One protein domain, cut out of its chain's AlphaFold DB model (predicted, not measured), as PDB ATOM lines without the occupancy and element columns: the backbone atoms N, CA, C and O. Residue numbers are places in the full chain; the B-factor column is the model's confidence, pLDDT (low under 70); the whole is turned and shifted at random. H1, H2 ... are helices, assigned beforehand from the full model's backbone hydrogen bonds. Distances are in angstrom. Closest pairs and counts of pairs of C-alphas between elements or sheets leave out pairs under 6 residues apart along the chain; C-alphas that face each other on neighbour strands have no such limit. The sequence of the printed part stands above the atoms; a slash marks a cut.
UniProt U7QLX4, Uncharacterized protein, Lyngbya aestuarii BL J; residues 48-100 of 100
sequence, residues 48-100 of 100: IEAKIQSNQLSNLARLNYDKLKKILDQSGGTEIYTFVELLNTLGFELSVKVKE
ATOM      1  N   ILE A  48     -13.572 -49.822 -41.781       96.12
ATOM      2  CA  ILE A  48     -15.020 -49.848 -41.551       96.12
ATOM      3  C   ILE A  48     -15.444 -51.125 -40.828       96.12
ATOM      4  O   ILE A  48     -16.255 -51.052 -39.905       96.12
ATOM      5  N   GLU A  49     -14.892 -52.278 -41.204       95.31
ATOM      6  CA  GLU A  49     -15.141 -53.542 -40.512       95.31
ATOM      7  C   GLU A  49     -14.702 -53.468 -39.044       95.31
ATOM      8  O   GLU A  49     -15.493 -53.797 -38.159       95.31
ATOM      9  N   ALA A  50     -13.499 -52.958 -38.772       94.69
ATOM     10  CA  ALA A  50     -12.995 -52.785 -37.414       94.69
ATOM     11  C   ALA A  50     -13.902 -51.857 -36.589       94.69
ATOM     12  O   ALA A  50     -14.355 -52.230 -35.507       94.69
ATOM     13  N   LYS A  51     -14.303 -50.709 -37.152       94.19
ATOM     14  CA  LYS A  51     -15.243 -49.775 -36.507       94.19
ATOM     15  C   LYS A  51     -16.626 -50.368 -36.247       94.19
ATOM     16  O   LYS A  51     -17.271 -49.990 -35.265       94.19
ATOM     17  N   ILE A  52     -17.101 -51.277 -37.099       93.25
ATOM     18  CA  ILE A  52     -18.344 -52.025 -36.862       93.25
ATOM     19  C   ILE A  52     -18.156 -52.998 -35.695       93.25
ATOM     20  O   ILE A  52     -19.004 -53.026 -34.805       93.25
ATOM     21  N   GLN A  53     -17.053 -53.757 -35.665       92.00
ATOM     22  CA  GLN A  53     -16.775 -54.723 -34.594       92.00
ATOM     23  C   GLN A  53     -16.652 -54.052 -33.219       92.00
ATOM     24  O   GLN A  53     -17.137 -54.600 -32.230       92.00
ATOM     25  N   SER A  54     -16.090 -52.843 -33.162       89.88
ATOM     26  CA  SER A  54     -15.974 -52.051 -31.929       89.88
ATOM     27  C   SER A  54     -17.233 -51.231 -31.604       89.88
ATOM     28  O   SER A  54     -17.252 -50.504 -30.614       89.88
ATOM     29  N   ASN A  55     -18.295 -51.323 -32.419       90.44
ATOM     30  CA  ASN A  55     -19.533 -50.541 -32.291       90.44
ATOM     31  C   ASN A  55     -19.297 -49.012 -32.242       90.44
ATOM     32  O   ASN A  55     -19.988 -48.277 -31.537       90.44
ATOM     33  N   GLN A  56     -18.307 -48.536 -33.000       89.62
ATOM     34  CA  GLN A  56     -17.883 -47.131 -33.073       89.62
ATOM     35  C   GLN A  56     -18.256 -46.456 -34.405       89.62
ATOM     36  O   GLN A  56     -18.005 -45.266 -34.597       89.62
ATOM     37  N   LEU A  57     -18.851 -47.191 -35.351       93.81
ATOM     38  CA  LEU A  57     -19.231 -46.628 -36.644       93.81
ATOM     39  C   LEU A  57     -20.556 -45.856 -36.563       93.81
ATOM     40  O   LEU A  57     -21.620 -46.430 -36.338       93.81
ATOM     41  N   SER A  58     -20.512 -44.550 -36.829       94.50
ATOM     42  CA  SER A  58     -21.727 -43.736 -36.937       94.50
ATOM     43  C   SER A  58     -22.472 -43.956 -38.264       94.50
ATOM     44  O   SER A  58     -21.872 -44.259 -39.298       94.50
ATOM     45  N   ASN A  59     -23.786 -43.702 -38.274       94.75
ATOM     46  CA  ASN A  59     -24.598 -43.753 -39.501       94.75
ATOM     47  C   ASN A  59     -24.085 -42.795 -40.588       94.75
ATOM     48  O   ASN A  59     -24.116 -43.123 -41.774       94.75
ATOM     49  N   LEU A  60     -23.596 -41.616 -40.188       95.12
ATOM     50  CA  LEU A  60     -23.030 -40.642 -41.116       95.12
ATOM     51  C   LEU A  60     -21.719 -41.150 -41.728       95.12
ATOM     52  O   LEU A  60     -21.530 -41.027 -42.936       95.12
ATOM     53  N   ALA A  61     -20.844 -41.760 -40.920       94.38
ATOM     54  CA  ALA A  61     -19.612 -42.372 -41.411       94.38
ATOM     55  C   ALA A  61     -19.913 -43.499 -42.409       94.38
ATOM     56  O   ALA A  61     -19.316 -43.533 -43.482       94.38
ATOM     57  N   ARG A  62     -20.909 -44.347 -42.119       95.06
ATOM     58  CA  ARG A  62     -21.370 -45.398 -43.039       95.06
ATOM     59  C   ARG A  62     -21.852 -44.831 -44.376       95.06
ATOM     60  O   ARG A  62     -21.424 -45.296 -45.425       95.06
ATOM     61  N   LEU A  63     -22.687 -43.789 -44.349       97.00
ATOM     62  CA  LEU A  63     -23.174 -43.132 -45.567       97.00
ATOM     63  C   LEU A  63     -22.032 -42.512 -46.388       97.00
ATOM     64  O   LEU A  63     -22.056 -42.559 -47.618       97.00
ATOM     65  N   ASN A  64     -21.051 -41.904 -45.723       96.81
ATOM     66  CA  ASN A  64     -19.891 -41.326 -46.400       96.81
ATOM     67  C   ASN A  64     -18.996 -42.410 -47.005       96.81
ATOM     68  O   ASN A  64     -18.553 -42.251 -48.141       96.81
ATOM     69  N   TYR A  65     -18.805 -43.530 -46.305       96.88
ATOM     70  CA  TYR A  65     -18.103 -44.687 -46.848       96.88
ATOM     71  C   TYR A  65     -18.807 -45.258 -48.083       96.88
ATOM     72  O   TYR A  65     -18.153 -45.465 -49.098       96.88
ATOM     73  N   ASP A  66     -20.135 -45.414 -48.068       96.94
ATOM     74  CA  ASP A  66     -20.889 -45.918 -49.227       96.94
ATOM     75  C   ASP A  66     -20.741 -45.013 -50.467       96.94
ATOM     76  O   ASP A  66     -20.739 -45.491 -51.604       96.94
ATOM     77  N   LYS A  67     -20.618 -43.693 -50.269       96.81
ATOM     78  CA  LYS A  67     -20.325 -42.739 -51.352       96.81
ATOM     79  C   LYS A  67     -18.889 -42.887 -51.847       96.81
ATOM     80  O   LYS A  67     -18.686 -42.998 -53.052       96.81
ATOM     81  N   LEU A  68     -17.921 -42.900 -50.931       95.81
ATOM     82  CA  LEU A  68     -16.501 -43.022 -51.258       95.81
ATOM     83  C   LEU A  68     -16.209 -44.339 -51.980       95.81
ATOM     84  O   LEU A  68     -15.529 -44.331 -52.998       95.81
ATOM     85  N   LYS A  69     -16.791 -45.449 -51.516       95.56
ATOM     86  CA  LYS A  69     -16.663 -46.764 -52.142       95.56
ATOM     87  C   LYS A  69     -17.008 -46.721 -53.631       95.56
ATOM     88  O   LYS A  69     -16.254 -47.255 -54.427       95.56
ATOM     89  N   LYS A  70     -18.103 -46.057 -54.019       95.75
ATOM     90  CA  LYS A  70     -18.503 -45.943 -55.434       95.75
ATOM     91  C   LYS A  70     -17.484 -45.183 -56.279       95.75
ATOM     92  O   LYS A  70     -17.317 -45.510 -57.446       95.75
ATOM     93  N   ILE A  71     -16.844 -44.170 -55.697       95.88
ATOM     94  CA  ILE A  71     -15.793 -43.396 -56.366       95.88
ATOM     95  C   ILE A  71     -14.546 -44.272 -56.518       95.88
ATOM     96  O   ILE A  71     -14.033 -44.407 -57.622       95.88
ATOM     97  N   LEU A  72     -14.111 -44.930 -55.439       94.56
ATOM     98  CA  LEU A  72     -12.940 -45.810 -55.450       94.56
ATOM     99  C   LEU A  72     -13.124 -47.022 -56.374       94.56
ATOM    100  O   LEU A  72     -12.184 -47.385 -57.067       94.56
ATOM    101  N   ASP A  73     -14.326 -47.600 -56.453       93.06
ATOM    102  CA  ASP A  73     -14.646 -48.687 -57.392       93.06
ATOM    103  C   ASP A  73     -14.450 -48.263 -58.862       93.06
ATOM    104  O   ASP A  73     -14.243 -49.111 -59.726       93.06
ATOM    105  N   GLN A  74     -14.560 -46.965 -59.164       93.56
ATOM    106  CA  GLN A  74     -14.438 -46.424 -60.519       93.56
ATOM    107  C   GLN A  74     -13.032 -45.903 -60.820       93.56
ATOM    108  O   GLN A  74     -12.515 -46.165 -61.903       93.56
ATOM    109  N   SER A  75     -12.435 -45.143 -59.898       93.31
ATOM    110  CA  SER A  75     -11.155 -44.464 -60.130       93.31
ATOM    111  C   SER A  75      -9.948 -45.181 -59.530       93.31
ATOM    112  O   SER A  75      -8.816 -44.781 -59.793       93.31
ATOM    113  N   GLY A  76     -10.157 -46.194 -58.685       91.81
ATOM    114  CA  GLY A  76      -9.089 -46.848 -57.923       91.81
ATOM    115  C   GLY A  76      -8.357 -45.911 -56.954       91.81
ATOM    116  O   GLY A  76      -7.261 -46.216 -56.500       91.81
ATOM    117  N   GLY A  77      -8.918 -44.727 -56.678       93.69
ATOM    118  CA  GLY A  77      -8.245 -43.698 -55.887       93.69
ATOM    119  C   GLY A  77      -7.176 -42.909 -56.647       93.69
ATOM    120  O   GLY A  77      -6.392 -42.214 -56.005       93.69
ATOM    121  N   THR A  78      -7.149 -42.975 -57.984       93.88
ATOM    122  CA  THR A  78      -6.145 -42.290 -58.822       93.88
ATOM    123  C   THR A  78      -5.984 -40.813 -58.455       93.88
ATOM    124  O   THR A  78      -4.859 -40.331 -58.328       93.88
ATOM    125  N   GLU A  79      -7.082 -40.085 -58.226       94.00
ATOM    126  CA  GLU A  79      -7.023 -38.668 -57.858       94.00
ATOM    127  C   GLU A  79      -6.332 -38.429 -56.506       94.00
ATOM    128  O   GLU A  79      -5.621 -37.437 -56.352       94.00
ATOM    129  N   ILE A  80      -6.509 -39.336 -55.536       95.00
ATOM    130  CA  ILE A  80      -5.900 -39.242 -54.201       95.00
ATOM    131  C   ILE A  80      -4.394 -39.469 -54.310       95.00
ATOM    132  O   ILE A  80      -3.620 -38.642 -53.839       95.00
ATOM    133  N   TYR A  81      -3.974 -40.542 -54.977       94.75
ATOM    134  CA  TYR A  81      -2.552 -40.846 -55.136       94.75
ATOM    135  C   TYR A  81      -1.818 -39.785 -55.952       94.75
ATOM    136  O   TYR A  81      -0.737 -39.360 -55.560       94.75
ATOM    137  N   THR A  82      -2.441 -39.271 -57.019       95.00
ATOM    138  CA  THR A  82      -1.879 -38.157 -57.804       95.00
ATOM    139  C   THR A  82      -1.685 -36.909 -56.936       95.00
ATOM    140  O   THR A  82      -0.695 -36.191 -57.069       95.00
ATOM    141  N   PHE A  83      -2.621 -36.634 -56.021       95.88
ATOM    142  CA  PHE A  83      -2.490 -35.523 -55.082       95.88
ATOM    143  C   PHE A  83      -1.356 -35.746 -54.071       95.88
ATOM    144  O   PHE A  83      -0.570 -34.827 -53.841       95.88
ATOM    145  N   VAL A  84      -1.228 -36.954 -53.511       94.88
ATOM    146  CA  VAL A  84      -0.113 -37.320 -52.616       94.88
ATOM    147  C   VAL A  84       1.235 -37.192 -53.330       94.88
ATOM    148  O   VAL A  84       2.159 -36.580 -52.797       94.88
ATOM    149  N   GLU A  85       1.343 -37.686 -54.562       94.81
ATOM    150  CA  GLU A  85       2.556 -37.578 -55.378       94.81
ATOM    151  C   GLU A  85       2.959 -36.114 -55.622       94.81
ATOM    152  O   GLU A  85       4.138 -35.750 -55.519       94.81
ATOM    153  N   LEU A  86       1.977 -35.247 -55.889       96.75
ATOM    154  CA  LEU A  86       2.209 -33.814 -56.030       96.75
ATOM    155  C   LEU A  86       2.725 -33.189 -54.726       96.75
ATOM    156  O   LEU A  86       3.675 -32.409 -54.774       96.75
ATOM    157  N   LEU A  87       2.131 -33.520 -53.574       97.00
ATOM    158  CA  LEU A  87       2.603 -33.028 -52.273       97.00
ATOM    159  C   LEU A  87       4.062 -33.425 -52.031       97.00
ATOM    160  O   LEU A  87       4.882 -32.549 -51.744       97.00
ATOM    161  N   ASN A  88       4.396 -34.695 -52.259       94.62
ATOM    162  CA  ASN A  88       5.756 -35.212 -52.107       94.62
ATOM    163  C   ASN A  88       6.745 -34.467 -53.016       94.62
ATOM    164  O   ASN A  88       7.816 -34.051 -52.574       94.62
ATOM    165  N   THR A  89       6.364 -34.214 -54.272       96.81
ATOM    166  CA  THR A  89       7.181 -33.450 -55.234       96.81
ATOM    167  C   THR A  89       7.414 -32.002 -54.785       96.81
ATOM    168  O   THR A  89       8.453 -31.411 -55.080       96.81
ATOM    169  N   LEU A  90       6.461 -31.422 -54.055       98.00
ATOM    170  CA  LEU A  90       6.550 -30.075 -53.493       98.00
ATOM    171  C   LEU A  90       7.286 -30.024 -52.138       98.00
ATOM    172  O   LEU A  90       7.473 -28.932 -51.602       98.00
ATOM    173  N   GLY A  91       7.722 -31.167 -51.596       97.06
ATOM    174  CA  GLY A  91       8.387 -31.262 -50.294       97.06
ATOM    175  C   GLY A  91       7.429 -31.271 -49.098       97.06
ATOM    176  O   GLY A  91       7.840 -30.924 -47.991       97.06
ATOM    177  N   PHE A  92       6.164 -31.636 -49.318       97.19
ATOM    178  CA  PHE A  92       5.157 -31.837 -48.276       97.19
ATOM    179  C   PHE A  92       4.826 -33.319 -48.112       97.19
ATOM    180  O   PHE A  92       4.977 -34.099 -49.044       97.19
ATOM    181  N   GLU A  93       4.307 -33.673 -46.941       93.56
ATOM    182  CA  GLU A  93       3.901 -35.031 -46.579       93.56
ATOM    183  C   GLU A  93       2.445 -35.009 -46.097       93.56
ATOM    184  O   GLU A  93       2.024 -34.080 -45.393       93.56
ATOM    185  N   LEU A  94       1.661 -36.010 -46.502       94.00
ATOM    186  CA  LEU A  94       0.284 -36.179 -46.051       94.00
ATOM    187  C   LEU A  94       0.268 -37.093 -44.824       94.00
ATOM    188  O   LEU A  94       0.761 -38.206 -44.906       94.00
ATOM    189  N   SER A  95      -0.363 -36.650 -43.732       94.38
ATOM    190  CA  SER A  95      -0.554 -37.478 -42.532       94.38
ATOM    191  C   SER A  95      -2.021 -37.607 -42.133       94.38
ATOM    192  O   SER A  95      -2.827 -36.693 -42.349       94.38
ATOM    193  N   VAL A  96      -2.365 -38.739 -41.522       95.44
ATOM    194  CA  VAL A  96      -3.679 -39.041 -40.947       95.44
ATOM    195  C   VAL A  96      -3.542 -39.046 -39.428       95.44
ATOM    196  O   VAL A  96      -2.701 -39.734 -38.866       95.44
ATOM    197  N   LYS A  97      -4.370 -38.258 -38.732       95.19
ATOM    198  CA  LYS A  97      -4.311 -38.116 -37.269       95.19
ATOM    199  C   LYS A  97      -5.691 -38.248 -36.647       95.19
ATOM    200  O   LYS A  97      -6.691 -37.859 -37.257       95.19
ATOM    201  N   VAL A  98      -5.728 -38.761 -35.419       93.75
ATOM    202  CA  VAL A  98      -6.943 -38.783 -34.599       93.75
ATOM    203  C   VAL A  98      -7.408 -37.347 -34.373       93.75
ATOM    204  O   VAL A  98      -6.605 -36.445 -34.131       93.75
ATOM    205  N   LYS A  99      -8.713 -37.117 -34.516       89.75
ATOM    206  CA  LYS A  99      -9.302 -35.794 -34.331       89.75
ATOM    207  C   LYS A  99      -9.399 -35.475 -32.834       89.75
ATOM    208  O   LYS A  99     -10.000 -36.255 -32.103       89.75
ATOM    209  N   GLU A 100      -8.858 -34.326 -32.432       77.38
ATOM    210  CA  GLU A 100      -8.987 -33.757 -31.078       77.38
ATOM    211  C   GLU A 100     -10.405 -33.245 -30.763       77.38
ATOM    212  O   GLU A 100     -11.097 -32.742 -31.689       77.38
TER     213      GLU A 100
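This is residues 48 to 100 of the 100 residues of an uncharacterized protein of Lyngbya aestuarii BL J (UniProt U7QLX4). A wide, open V is made by two helices, H2 and H3, which meet at their ends around Gly 76 and Gly 77 with an empty space between the arms. A short helix, H1, folds back near the beginning of H2 at the far end of that arm, and after H3 the last stretch turns back and runs across the open side of the V, where residues 95 to 100 stick out. The printed part has 53 residues with three named helices, in the order H1, H2, H3, and no named strand; the class is all helix. The whole is loose, with a radius of gyration of the C-alphas of 14.3 A, and flat, spanning 39 by 31 by 16 A.

H1, residues 48 to 53, is close to but not clearly touching H2, residues 59 to 75. The closest C-alphas of the two are those of Ile 48 and Arg 62, 7.9 A apart, and the centres are 14.8 A apart. Their lines stand at a shallow tilt of 35.0 degrees, only just short of the next class of tilt, and they run opposite ways. H2 and H3, residues 78 to 89, meet only through their link, Gly 76 and Gly 77. H1 and H3 are apart. In H1 and H3 every O i to N i+4 pair is within hydrogen-bond range, and in H2 11 of 13 are.

H1 runs from Ile 48, whose C-alpha is at (-15.020, -49.848, -41.551), to Gln 53. A tight link of 5 residues follows. H2, the longest helix, has 17 residues from Asn 59, with its C-alpha at (-24.598, -43.753, -39.501), to Ser 75, and measures 24.6 A from first to last C-alpha. After a tight link of 2 residues, H3 has 12 residues from Thr 78 to Thr 89 and measures 16.4 A; C-alpha 89 is at (7.181, -33.450, -55.234). Residues 90 to 100 hold no named element.

The two C-alphas farthest apart are those of Asn 55 and Leu 90, at 39.4 A, while the first and last printed C-alphas, those of Ile 48 and Glu 100, are 20.1 A apart. Residues 86 to 91, of which 86 to 89 belong to H3, stand free, and so do residues 95 to 100. The body without these stretches has 41 residues and spans 34 by 25 by 15 A. The printed part has no cut and ends at the chain's last residue, and no link between the helices is long. The mean pLDDT of the printed part is 94.3, and no printed residue is under 70.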